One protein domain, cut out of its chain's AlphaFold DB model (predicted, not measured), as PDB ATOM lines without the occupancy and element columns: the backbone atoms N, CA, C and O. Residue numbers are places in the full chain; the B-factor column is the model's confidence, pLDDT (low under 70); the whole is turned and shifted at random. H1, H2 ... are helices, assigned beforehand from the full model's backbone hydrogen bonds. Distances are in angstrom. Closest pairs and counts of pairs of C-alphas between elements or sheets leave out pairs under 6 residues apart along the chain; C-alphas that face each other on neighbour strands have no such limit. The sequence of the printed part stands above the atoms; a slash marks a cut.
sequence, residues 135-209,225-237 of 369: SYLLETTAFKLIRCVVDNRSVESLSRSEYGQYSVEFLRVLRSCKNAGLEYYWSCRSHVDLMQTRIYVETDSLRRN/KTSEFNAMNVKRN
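AT A GLANCE: This is residues 135 to 209 and 225 to 237 of the 369 residues of an uncharacterized protein of Vibrio tasmaniensis (UniProt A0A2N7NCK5). This is a rounded cluster of six helices, in which residues 193 to 201 of the longest helix, H5, are set between H1, crossing them on one side, and the side-by-side pair H2 and H6 on the other. H3 and H4 make a short helical hairpin near the start of H5, and a long link between H1 and H2 loops along the outside. You have 88 residues, with six named helices in the order H1 to H6 and no named strand: all helix. The whole is compact, with a radius of gyration of the C-alphas of 12.0 A and spans of 33 by 27 by 25 A.

IN THESE COORDINATES: Find C-alpha 135 at (4.248, 43.931, 45.755); from there H1, residues 135 to 145, runs 15.2 A. Next come H2, residues 160 to 165, 8.7 A long, and H3, residues 167 to 174, 10.6 A long. H4 covers residues 180 to 187 over 10.3 A. Look for C-alpha 193 at (1.241, 36.470, 36.425), where H5 begins; it runs 26.1 A to residue 209. H6, residues 227 to 232, is 8.7 A long and ends at C-alpha 232, (-1.958, 27.985, 31.960).

HOW THE PARTS SIT: Start at H1, which touches residues 194 to 201 of H5; the closest C-alphas, of Ala 142 and Thr 197, are 5.2 A apart. Their lines are only just about perpendicular, at 71 degrees. H2 touches H6 at a shallow tilt of 26 degrees, the same way, with C-alphas 164 and 227 closest at 4.3 A. H6 touches residues 193 to 198 of H5, opposite ways at a shallow tilt of 21 degrees; Met 195 and Glu 228 have the closest C-alphas, 5.5 A apart. H3 and H4 form a helical hairpin, a shallow tilt of 26 degrees, with C-alphas 174 and 183 closest at 5.9 A. H1 and H6 are apart. In H1, H2, H3, H4 and H6 every O i to N i+4 pair is within hydrogen-bond range; in H5, 9 of 13 are.

THE WHOLE: The C-alphas farthest apart, of Asn 209 and Asn 237, are 36.8 A apart. Residues 210 to 224 are not printed, and C-alphas 209 and 225 stand 22.4 A apart across this cut. The link from H1 to H2, residues 146 to 159, is long; within it residues 149 to 150 pair with 153 to 154, antiparallel. The mean pLDDT of the printed part is 78.7, and you will find values under 70 at residues 147, 149 to 153, 203 to 209, 225 and 236.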
ATOM      1  N   SER A 135       5.099  44.337  44.630       88.44
ATOM      2  CA  SER A 135       4.248  43.931  45.755       88.44
ATOM      3  C   SER A 135       3.081  44.899  45.955       88.44
ATOM      4  O   SER A 135       1.939  44.460  46.049       88.44
ATOM      5  N   TYR A 136       3.349  46.207  45.909       89.12
ATOM      6  CA  TYR A 136       2.321  47.240  46.030       89.12
ATOM      7  C   TYR A 136       1.279  47.158  44.905       89.12
ATOM      8  O   TYR A 136       0.075  47.232  45.160       89.12
ATOM      9  N   LEU A 137       1.711  46.990  43.649       90.00
ATOM     10  CA  LEU A 137       0.776  46.904  42.521       90.00
ATOM     11  C   LEU A 137      -0.005  45.585  42.499       90.00
ATOM     12  O   LEU A 137      -1.170  45.592  42.105       90.00
ATOM     13  N   LEU A 138       0.591  44.473  42.941       90.00
ATOM     14  CA  LEU A 138      -0.109  43.196  43.109       90.00
ATOM     15  C   LEU A 138      -1.194  43.297  44.186       90.00
ATOM     16  O   LEU A 138      -2.337  42.924  43.929       90.00
ATOM     17  N   GLU A 139      -0.866  43.866  45.344       85.19
ATOM     18  CA  GLU A 139      -1.813  44.082  46.440       85.19
ATOM     19  C   GLU A 139      -2.941  45.046  46.029       85.19
ATOM     20  O   GLU A 139      -4.123  44.729  46.161       85.19
ATOM     21  N   THR A 140      -2.597  46.182  45.416       83.56
ATOM     22  CA  THR A 140      -3.584  47.144  44.892       83.56
ATOM     23  C   THR A 140      -4.500  46.497  43.851       83.56
ATOM     24  O   THR A 140      -5.699  46.774  43.808       83.56
ATOM     25  N   THR A 141      -3.955  45.619  43.006       87.69
ATOM     26  CA  THR A 141      -4.751  44.858  42.036       87.69
ATOM     27  C   THR A 141      -5.717  43.914  42.736       87.69
ATOM     28  O   THR A 141      -6.893  43.893  42.380       87.69
ATOM     29  N   ALA A 142      -5.249  43.166  43.734       83.31
ATOM     30  CA  ALA A 142      -6.080  42.247  44.499       83.31
ATOM     31  C   ALA A 142      -7.258  42.971  45.166       83.31
ATOM     32  O   ALA A 142      -8.400  42.539  45.013       83.31
ATOM     33  N   PHE A 143      -7.013  44.123  45.799       76.31
ATOM     34  CA  PHE A 143      -8.070  44.942  46.403       76.31
ATOM     35  C   PHE A 143      -9.081  45.499  45.400       76.31
ATOM     36  O   PHE A 143     -10.230  45.752  45.759       76.31
ATOM     37  N   LYS A 144      -8.684  45.698  44.141       76.88
ATOM     38  CA  LYS A 144      -9.630  46.082  43.088       76.88
ATOM     39  C   LYS A 144     -10.417  44.886  42.573       76.88
ATOM     40  O   LYS A 144     -11.630  44.987  42.436       76.88
ATOM     41  N   LEU A 145      -9.751  43.756  42.341       77.75
ATOM     42  CA  LEU A 145     -10.389  42.540  41.840       77.75
ATOM     43  C   LEU A 145     -11.371  41.927  42.836       77.75
ATOM     44  O   LEU A 145     -12.409  41.438  42.413       77.75
ATOM     45  N   ILE A 146     -11.090  41.972  44.141       73.81
ATOM     46  CA  ILE A 146     -11.977  41.391  45.163       73.81
ATOM     47  C   ILE A 146     -13.361  42.057  45.196       73.81
ATOM     48  O   ILE A 146     -14.335  41.441  45.612       73.81
ATOM     49  N   ARG A 147     -13.454  43.303  44.719       68.50
ATOM     50  CA  ARG A 147     -14.712  44.051  44.600       68.50
ATOM     51  C   ARG A 147     -15.482  43.701  43.324       68.50
ATOM     52  O   ARG A 147     -16.629  44.107  43.189       68.50
ATOM     53  N   CYS A 148     -14.871  42.983  42.383       70.06
ATOM     54  CA  CYS A 148     -15.509  42.606  41.129       70.06
ATOM     55  C   CYS A 148     -16.490  41.440  41.306       70.06
ATOM     56  O   CYS A 148     -16.349  40.596  42.193       70.06
ATOM     57  N   VAL A 149     -17.469  41.385  40.403       64.94
ATOM     58  CA  VAL A 149     -18.445  40.299  40.292       64.94
ATOM     59  C   VAL A 149     -18.288  39.657  38.917       64.94
ATOM     60  O   VAL A 149     -18.230  40.367  37.915       64.94
ATOM     61  N   VAL A 150     -18.220  38.329  38.874       67.25
ATOM     62  CA  VAL A 150     -18.203  37.530  37.642       67.25
ATOM     63  C   VAL A 150     -19.261  36.444  37.764       67.25
ATOM     64  O   VAL A 150     -19.355  35.787  38.799       67.25
ATOM     65  N   ASP A 151     -20.104  36.299  36.741       65.06
ATOM     66  CA  ASP A 151     -21.259  35.391  36.744       65.06
ATOM     67  C   ASP A 151     -22.136  35.529  38.006       65.06
ATOM     68  O   ASP A 151     -22.513  34.547  38.643       65.06
ATOM     69  N   ASN A 152     -22.433  36.775  38.397       62.19
ATOM     70  CA  ASN A 152     -23.195  37.138  39.604       62.19
ATOM     71  C   ASN A 152     -22.583  36.666  40.938       62.19
ATOM     72  O   ASN A 152     -23.244  36.731  41.974       62.19
ATOM     73  N   ARG A 153     -21.320  36.225  40.944       65.88
ATOM     74  CA  ARG A 153     -20.579  35.840  42.151       65.88
ATOM     75  C   ARG A 153     -19.432  36.806  42.411       65.88
ATOM     76  O   ARG A 153     -18.753  37.245  41.486       65.88
ATOM     77  N   SER A 154     -19.205  37.136  43.680       74.06
ATOM     78  CA  SER A 154     -18.034  37.927  44.069       74.06
ATOM     79  C   SER A 154     -16.758  37.152  43.746       74.06
ATOM     80  O   SER A 154     -16.676  35.953  44.027       74.06
ATOM     81  N   VAL A 155     -15.742  37.839  43.227       75.19
ATOM     82  CA  VAL A 155     -14.410  37.261  43.000       75.19
ATOM     83  C   VAL A 155     -13.815  36.668  44.284       75.19
ATOM     84  O   VAL A 155     -13.075  35.688  44.220       75.19
ATOM     85  N   GLU A 156     -14.175  37.209  45.452       74.62
ATOM     86  CA  GLU A 156     -13.778  36.666  46.758       74.62
ATOM     87  C   GLU A 156     -14.247  35.214  46.955       74.62
ATOM     88  O   GLU A 156     -13.503  34.390  47.482       74.62
ATOM     89  N   SER A 157     -15.454  34.898  46.477       76.19
ATOM     90  CA  SER A 157     -16.105  33.593  46.660       76.19
ATOM     91  C   SER A 157     -15.649  32.513  45.677       76.19
ATOM     92  O   SER A 157     -16.059  31.360  45.799       76.19
ATOM     93  N   LEU A 158     -14.819  32.869  44.693       79.06
ATOM     94  CA  LEU A 158     -14.324  31.918  43.704       79.06
ATOM     95  C   LEU A 158     -13.286  30.982  44.328       79.06
ATOM     96  O   LEU A 158     -12.364  31.415  45.027       79.06
ATOM     97  N   SER A 159     -13.388  29.695  44.005       81.75
ATOM     98  CA  SER A 159     -12.312  28.742  44.272       81.75
ATOM     99  C   SER A 159     -11.057  29.094  43.462       81.75
ATOM    100  O   SER A 159     -11.117  29.795  42.450       81.75
ATOM    101  N   ARG A 160      -9.891  28.565  43.856       79.19
ATOM    102  CA  ARG A 160      -8.625  28.779  43.122       79.19
ATOM    103  C   ARG A 160      -8.701  28.332  41.659       79.19
ATOM    104  O   ARG A 160      -8.151  29.001  40.787       79.19
ATOM    105  N   SER A 161      -9.396  27.222  41.396       82.44
ATOM    106  CA  SER A 161      -9.602  26.706  40.037       82.44
ATOM    107  C   SER A 161     -10.442  27.671  39.203       82.44
ATOM    108  O   SER A 161     -10.014  28.077  38.125       82.44
ATOM    109  N   GLU A 162     -11.579  28.122  39.738       83.75
ATOM    110  CA  GLU A 162     -12.439  29.107  39.073       83.75
ATOM    111  C   GLU A 162     -11.698  30.430  38.846       83.75
ATOM    112  O   GLU A 162     -11.715  30.965  37.741       83.75
ATOM    113  N   TYR A 163     -10.960  30.926  39.841       84.06
ATOM    114  CA  TYR A 163     -10.140  32.133  39.706       84.06
ATOM    115  C   TYR A 163      -9.122  32.011  38.554       84.06
ATOM    116  O   TYR A 163      -8.950  32.942  37.765       84.06
ATOM    117  N   GLY A 164      -8.500  30.834  38.404       84.81
ATOM    118  CA  GLY A 164      -7.636  30.502  37.269       84.81
ATOM    119  C   GLY A 164      -8.371  30.466  35.925       84.81
ATOM    120  O   GLY A 164      -7.843  30.956  34.924       84.81
ATOM    121  N   GLN A 165      -9.604  29.956  35.889       84.69
ATOM    122  CA  GLN A 165     -10.436  29.907  34.679       84.69
ATOM    123  C   GLN A 165     -10.826  31.310  34.180       84.69
ATOM    124  O   GLN A 165     -10.758  31.566  32.977       84.69
ATOM    125  N   TYR A 166     -11.139  32.243  35.087       84.06
ATOM    126  CA  TYR A 166     -11.492  33.634  34.749       84.06
ATOM    127  C   TYR A 166     -10.279  34.567  34.563       84.06
ATOM    128  O   TYR A 166     -10.429  35.754  34.272       84.06
ATOM    129  N   SER A 167      -9.051  34.052  34.671       86.31
ATOM    130  CA  SER A 167      -7.806  34.834  34.609       86.31
ATOM    131  C   SER A 167      -7.680  35.751  33.381       86.31
ATOM    132  O   SER A 167      -7.219  36.892  33.489       86.31
ATOM    133  N   VAL A 168      -8.106  35.286  32.202       82.62
ATOM    134  CA  VAL A 168      -8.075  36.079  30.958       82.62
ATOM    135  C   VAL A 168      -9.072  37.236  31.007       82.62
ATOM    136  O   VAL A 168      -8.773  38.327  30.516       82.62
ATOM    137  N   GLU A 169     -10.238  37.021  31.611       80.44
ATOM    138  CA  GLU A 169     -11.264  38.046  31.775       80.44
ATOM    139  C   GLU A 169     -10.814  39.118  32.769       80.44
ATOM    140  O   GLU A 169     -10.837  40.307  32.442       80.44
ATOM    141  N   PHE A 170     -10.266  38.715  33.916       84.50
ATOM    142  CA  PHE A 170      -9.685  39.651  34.878       84.50
ATOM    143  C   PHE A 170      -8.566  40.493  34.259       84.50
ATOM    144  O   PHE A 170      -8.545  41.717  34.402       84.50
ATOM    145  N   LEU A 171      -7.659  39.868  33.502       85.69
ATOM    146  CA  LEU A 171      -6.595  40.599  32.817       85.69
ATOM    147  C   LEU A 171      -7.156  41.601  31.798       85.69
ATOM    148  O   LEU A 171      -6.607  42.694  31.632       85.69
ATOM    149  N   ARG A 172      -8.240  41.247  31.101       79.06
ATOM    150  CA  ARG A 172      -8.909  42.131  30.141       79.06
ATOM    151  C   ARG A 172      -9.500  43.363  30.830       79.06
ATOM    152  O   ARG A 172      -9.319  44.467  30.307       79.06
ATOM    153  N   VAL A 173     -10.127  43.185  31.995       77.19
ATOM    154  CA  VAL A 173     -10.634  44.280  32.838       77.19
ATOM    155  C   VAL A 173      -9.485  45.176  33.300       77.19
ATOM    156  O   VAL A 173      -9.534  46.387  33.112       77.19
ATOM    157  N   LEU A 174      -8.392  44.605  33.809       82.06
ATOM    158  CA  LEU A 174      -7.247  45.374  34.319       82.06
ATOM    159  C   LEU A 174      -6.506  46.171  33.240       82.06
ATOM    160  O   LEU A 174      -6.116  47.315  33.464       82.06
ATOM    161  N   ARG A 175      -6.359  45.600  32.040       82.19
ATOM    162  CA  ARG A 175      -5.830  46.291  30.843       82.19
ATOM    163  C   ARG A 175      -6.779  47.324  30.258       82.19
ATOM    164  O   ARG A 175      -6.432  48.028  29.319       82.19
ATOM    165  N   SER A 176      -7.981  47.356  30.796       73.00
ATOM    166  CA  SER A 176      -8.999  48.350  30.543       73.00
ATOM    167  C   SER A 176      -9.265  49.093  31.851       73.00
ATOM    168  O   SER A 176     -10.396  49.415  32.186       73.00
ATOM    169  N   CYS A 177      -8.200  49.346  32.606       75.81
ATOM    170  CA  CYS A 177      -8.145  50.223  33.761       75.81
ATOM    171  C   CYS A 177      -8.772  51.597  33.515       75.81
ATOM    172  O   CYS A 177      -8.768  52.070  32.383       75.81
ATOM    173  N   LYS A 178      -9.205  52.331  34.541       76.38
ATOM    174  CA  LYS A 178      -9.045  53.800  34.531       76.38
ATOM    175  C   LYS A 178      -7.873  54.246  35.391       76.38
ATOM    176  O   LYS A 178      -7.653  55.428  35.555       76.38
ATOM    177  N   ASN A 179      -7.074  53.323  35.906       83.69
ATOM    178  CA  ASN A 179      -5.837  53.665  36.586       83.69
ATOM    179  C   ASN A 179      -4.667  53.468  35.614       83.69
ATOM    180  O   ASN A 179      -4.396  52.333  35.229       83.69
ATOM    181  N   ALA A 180      -4.002  54.560  35.219       84.12
ATOM    182  CA  ALA A 180      -2.898  54.533  34.254       84.12
ATOM    183  C   ALA A 180      -1.790  53.549  34.666       84.12
ATOM    184  O   ALA A 180      -1.292  52.784  33.841       84.12
ATOM    185  N   GLY A 181      -1.452  53.525  35.961       85.75
ATOM    186  CA  GLY A 181      -0.418  52.652  36.502       85.75
ATOM    187  C   GLY A 181      -0.772  51.171  36.405       85.75
ATOM    188  O   GLY A 181       0.038  50.381  35.922       85.75
ATOM    189  N   LEU A 182      -1.993  50.794  36.786       86.00
ATOM    190  CA  LEU A 182      -2.469  49.413  36.671       86.00
ATOM    191  C   LEU A 182      -2.689  48.987  35.216       86.00
ATOM    192  O   LEU A 182      -2.338  47.865  34.856       86.00
ATOM    193  N   GLU A 183      -3.226  49.870  34.369       87.62
ATOM    194  CA  GLU A 183      -3.394  49.592  32.942       87.62
ATOM    195  C   GLU A 183      -2.039  49.325  32.275       87.62
ATOM    196  O   GLU A 183      -1.895  48.335  31.554       87.62
ATOM    197  N   TYR A 184      -1.028  50.149  32.568       90.94
ATOM    198  CA  TYR A 184       0.346  49.925  32.126       90.94
ATOM    199  C   TYR A 184       0.913  48.609  32.682       90.94
ATOM    200  O   TYR A 184       1.368  47.754  31.916       90.94
ATOM    201  N   TYR A 185       0.849  48.416  34.003       91.69
ATOM    202  CA  TYR A 185       1.426  47.260  34.692       91.69
ATOM    203  C   TYR A 185       0.907  45.935  34.116       91.69
ATOM    204  O   TYR A 185       1.702  45.049  33.782       91.69
ATOM    205  N   TRP A 186      -0.409  45.824  33.914       90.25
ATOM    206  CA  TRP A 186      -1.054  44.623  33.378       90.25
ATOM    207  C   TRP A 186      -1.027  44.525  31.849       90.25
ATOM    208  O   TRP A 186      -1.144  43.428  31.294       90.25
ATOM    209  N   SER A 187      -0.806  45.627  31.128       86.94
ATOM    210  CA  SER A 187      -0.552  45.581  29.678       86.94
ATOM    211  C   SER A 187       0.736  44.836  29.339       86.94
ATOM    212  O   SER A 187       0.807  44.189  28.294       86.94
ATOM    213  N   CYS A 188       1.710  44.867  30.247       85.56
ATOM    214  CA  CYS A 188       3.025  44.254  30.085       85.56
ATOM    215  C   CYS A 188       3.146  42.853  30.716       85.56
ATOM    216  O   CYS A 188       4.237  42.280  30.699       85.56
ATOM    217  N   ARG A 189       2.061  42.306  31.281       89.38
ATOM    218  CA  ARG A 189       2.034  41.024  32.013       89.38
ATOM    219  C   ARG A 189       0.992  40.062  31.454       89.38
ATOM    220  O   ARG A 189       0.110  40.456  30.684       89.38
ATOM    221  N   SER A 190       1.132  38.789  31.794       89.25
ATOM    222  CA  SER A 190       0.231  37.711  31.397       89.25
ATOM    223  C   SER A 190      -0.888  37.491  32.418       89.25
ATOM    224  O   SER A 190      -0.852  37.996  33.538       89.25
ATOM    225  N   HIS A 191      -1.899  36.716  32.022       85.81
ATOM    226  CA  HIS A 191      -2.983  36.293  32.911       85.81
ATOM    227  C   HIS A 191      -2.500  35.260  33.933       85.81
ATOM    228  O   HIS A 191      -3.131  35.101  34.967       85.81
ATOM    229  N   VAL A 192      -1.370  34.597  33.668       88.25
ATOM    230  CA  VAL A 192      -0.723  33.685  34.618       88.25
ATOM    231  C   VAL A 192      -0.065  34.484  35.743       88.25
ATOM    232  O   VAL A 192      -0.279  34.168  36.907       88.25
ATOM    233  N   ASP A 193       0.635  35.578  35.418       88.81
ATOM    234  CA  ASP A 193       1.241  36.470  36.425       88.81
ATOM    235  C   ASP A 193       0.188  37.049  37.383       88.81
ATOM    236  O   ASP A 193       0.458  37.287  38.558       88.81
ATOM    237  N   LEU A 194      -1.036  37.251  36.884       88.88
ATOM    238  CA  LEU A 194      -2.155  37.748  37.676       88.88
ATOM    239  C   LEU A 194      -2.524  36.816  38.830       88.88
ATOM    240  O   LEU A 194      -3.028  37.283  39.848       88.88
ATOM    241  N   MET A 195      -2.254  35.517  38.714       89.00
ATOM    242  CA  MET A 195      -2.633  34.540  39.735       89.00
ATOM    243  C   MET A 195      -1.899  34.765  41.060       89.00
ATOM    244  O   MET A 195      -2.474  34.509  42.111       89.00
ATOM    245  N   GLN A 196      -0.737  35.429  41.043       86.44
ATOM    246  CA  GLN A 196      -0.051  35.876  42.263       86.44
ATOM    247  C   GLN A 196      -0.912  36.818  43.120       86.44
ATOM    248  O   GLN A 196      -0.758  36.870  44.340       86.44
ATOM    249  N   THR A 197      -1.855  37.547  42.511       86.62
ATOM    250  CA  THR A 197      -2.787  38.412  43.254       86.62
ATOM    251  C   THR A 197      -3.764  37.614  44.117       86.62
ATOM    252  O   THR A 197      -4.256  38.141  45.114       86.62
ATOM    253  N   ARG A 198      -3.988  36.325  43.815       83.69
ATOM    254  CA  ARG A 198      -4.860  35.449  44.604       83.69
ATOM    255  C   ARG A 198      -4.371  35.300  46.040       83.69
ATOM    256  O   ARG A 198      -5.202  35.279  46.938       83.69
ATOM    257  N   ILE A 199      -3.056  35.289  46.272       78.56
ATOM    258  CA  ILE A 199      -2.472  35.241  47.623       78.56
ATOM    259  C   ILE A 199      -2.990  36.412  48.467       78.56
ATOM    260  O   ILE A 199      -3.373  36.230  49.620       78.56
ATOM    261  N   TYR A 200      -3.062  37.609  47.884       78.88
ATOM    262  CA  TYR A 200      -3.550  38.807  48.562       78.88
ATOM    263  C   TYR A 200      -5.076  38.795  48.740       78.88
ATOM    264  O   TYR A 200      -5.554  39.165  49.807       78.88
ATOM    265  N   VAL A 201      -5.833  38.307  47.747       73.75
ATOM    266  CA  VAL A 201      -7.295  38.115  47.858       73.75
ATOM    267  C   VAL A 201      -7.633  37.131  48.986       73.75
ATOM    268  O   VAL A 201      -8.511  37.401  49.802       73.75
ATOM    269  N   GLU A 202      -6.911  36.012  49.066       72.44
ATOM    270  CA  GLU A 202      -7.078  35.007  50.121       72.44
ATOM    271  C   GLU A 202      -6.652  35.539  51.480       72.44
ATOM    272  O   GLU A 202      -7.351  35.315  52.456       72.44
ATOM    273  N   THR A 203      -5.540  36.272  51.556       68.88
ATOM    274  CA  THR A 203      -5.059  36.848  52.820       68.88
ATOM    275  C   THR A 203      -6.025  37.902  53.361       68.88
ATOM    276  O   THR A 203      -6.234  37.966  54.568       68.88
ATOM    277  N   ASP A 204      -6.645  38.708  52.497       62.72
ATOM    278  CA  ASP A 204      -7.659  39.683  52.908       62.72
ATOM    279  C   ASP A 204      -8.948  38.995  53.390       62.72
ATOM    280  O   ASP A 204      -9.467  39.325  54.457       62.72
ATOM    281  N   SER A 205      -9.412  37.972  52.665       58.91
ATOM    282  CA  SER A 205     -10.572  37.165  53.071       58.91
ATOM    283  C   SER A 205     -10.311  36.390  54.372       58.91
ATOM    284  O   SER A 205     -11.136  36.402  55.285       58.91
ATOM    285  N   LEU A 206      -9.118  35.804  54.531       56.50
ATOM    286  CA  LEU A 206      -8.669  35.147  55.762       56.50
ATOM    287  C   LEU A 206      -8.560  36.137  56.924       56.50
ATOM    288  O   LEU A 206      -8.974  35.798  58.022       56.50
ATOM    289  N   ARG A 207      -8.071  37.366  56.722       54.06
ATOM    290  CA  ARG A 207      -8.026  38.385  57.788       54.06
ATOM    291  C   ARG A 207      -9.419  38.833  58.233       54.06
ATOM    292  O   ARG A 207      -9.604  39.120  59.413       54.06
ATOM    293  N   ARG A 208     -10.399  38.865  57.325       55.69
ATOM    294  CA  ARG A 208     -11.804  39.160  57.656       55.69
ATOM    295  C   ARG A 208     -12.495  37.976  58.352       55.69
ATOM    296  O   ARG A 208     -13.225  38.185  59.318       55.69
ATOM    297  N   ASN A 209     -12.197  36.745  57.935       49.34
ATOM    298  CA  ASN A 209     -12.854  35.519  58.410       49.34
ATOM    299  C   ASN A 209     -12.116  34.776  59.541       49.34
ATOM    300  O   ASN A 209     -12.703  33.902  60.173       49.34
ATOM    301  N   LYS A 225      -3.193  22.004  41.587       66.00
ATOM    302  CA  LYS A 225      -4.352  22.582  42.277       66.00
ATOM    303  C   LYS A 225      -4.314  24.115  42.341       66.00
ATOM    304  O   LYS A 225      -5.230  24.723  42.897       66.00
ATOM    305  N   THR A 226      -3.255  24.749  41.831       71.56
ATOM    306  CA  THR A 226      -3.052  26.207  41.914       71.56
ATOM    307  C   THR A 226      -3.862  26.971  40.868       71.56
ATOM    308  O   THR A 226      -4.259  26.439  39.826       71.56
ATOM    309  N   SER A 227      -4.102  28.253  41.134       74.00
ATOM    310  CA  SER A 227      -4.693  29.186  40.170       74.00
ATOM    311  C   SER A 227      -3.832  29.339  38.910       74.00
ATOM    312  O   SER A 227      -4.356  29.403  37.801       74.00
ATOM    313  N   GLU A 228      -2.511  29.318  39.071       80.75
ATOM    314  CA  GLU A 228      -1.480  29.403  38.040       80.75
ATOM    315  C   GLU A 228      -1.597  28.246  37.050       80.75
ATOM    316  O   GLU A 228      -1.646  28.466  35.838       80.75
ATOM    317  N   PHE A 229      -1.694  27.015  37.561       79.38
ATOM    318  CA  PHE A 229      -1.856  25.829  36.726       79.38
ATOM    319  C   PHE A 229      -3.140  25.891  35.898       79.38
ATOM    320  O   PHE A 229      -3.118  25.657  34.690       79.38
ATOM    321  N   ASN A 230      -4.251  26.282  36.522       78.44
ATOM    322  CA  ASN A 230      -5.522  26.431  35.819       78.44
ATOM    323  C   ASN A 230      -5.462  27.547  34.764       78.44
ATOM    324  O   ASN A 230      -5.911  27.338  33.638       78.44
ATOM    325  N   ALA A 231      -4.821  28.681  35.065       77.94
ATOM    326  CA  ALA A 231      -4.623  29.778  34.117       77.94
ATOM    327  C   ALA A 231      -3.758  29.385  32.905       77.94
ATOM    328  O   ALA A 231      -4.011  29.853  31.791       77.94
ATOM    329  N   MET A 232      -2.765  28.502  33.077       83.88
ATOM    330  CA  MET A 232      -1.958  27.985  31.960       83.88
ATOM    331  C   MET A 232      -2.775  27.157  30.962       83.88
ATOM    332  O   MET A 232      -2.460  27.150  29.773       83.88
ATOM    333  N   ASN A 233      -3.843  26.506  31.425       80.25
ATOM    334  CA  ASN A 233      -4.718  25.693  30.580       80.25
ATOM    335  C   ASN A 233      -5.766  26.527  29.816       80.25
ATOM    336  O   ASN A 233      -6.419  26.015  28.902       80.25
ATOM    337  N   VAL A 234      -5.917  27.818  30.136       78.69
ATOM    338  CA  VAL A 234      -6.847  28.722  29.444       78.69
ATOM    339  C   VAL A 234      -6.239  29.218  28.128       78.69
ATOM    340  O   VAL A 234      -5.183  29.853  28.092       78.69
ATOM    341  N   LYS A 235      -6.941  28.986  27.011       75.75
ATOM    342  CA  LYS A 235      -6.520  29.476  25.689       75.75
ATOM    343  C   LYS A 235      -6.763  30.979  25.556       75.75
ATOM    344  O   LYS A 235      -7.901  31.440  25.536       75.75
ATOM    345  N   ARG A 236      -5.686  31.748  25.376       69.69
ATOM    346  CA  ARG A 236      -5.751  33.198  25.153       69.69
ATOM    347  C   ARG A 236      -5.928  33.542  23.672       69.69
ATOM    348  O   ARG A 236      -5.147  33.107  22.832       69.69
ATOM    349  N   ASN A 237      -6.886  34.416  23.369       71.62
ATOM    350  CA  ASN A 237      -7.060  35.004  22.039       71.62
ATOM    351  C   ASN A 237      -6.635  36.485  22.037       71.62
ATOM    352  O   ASN A 237      -7.401  37.370  22.418       71.62
TER     353      ASN A 237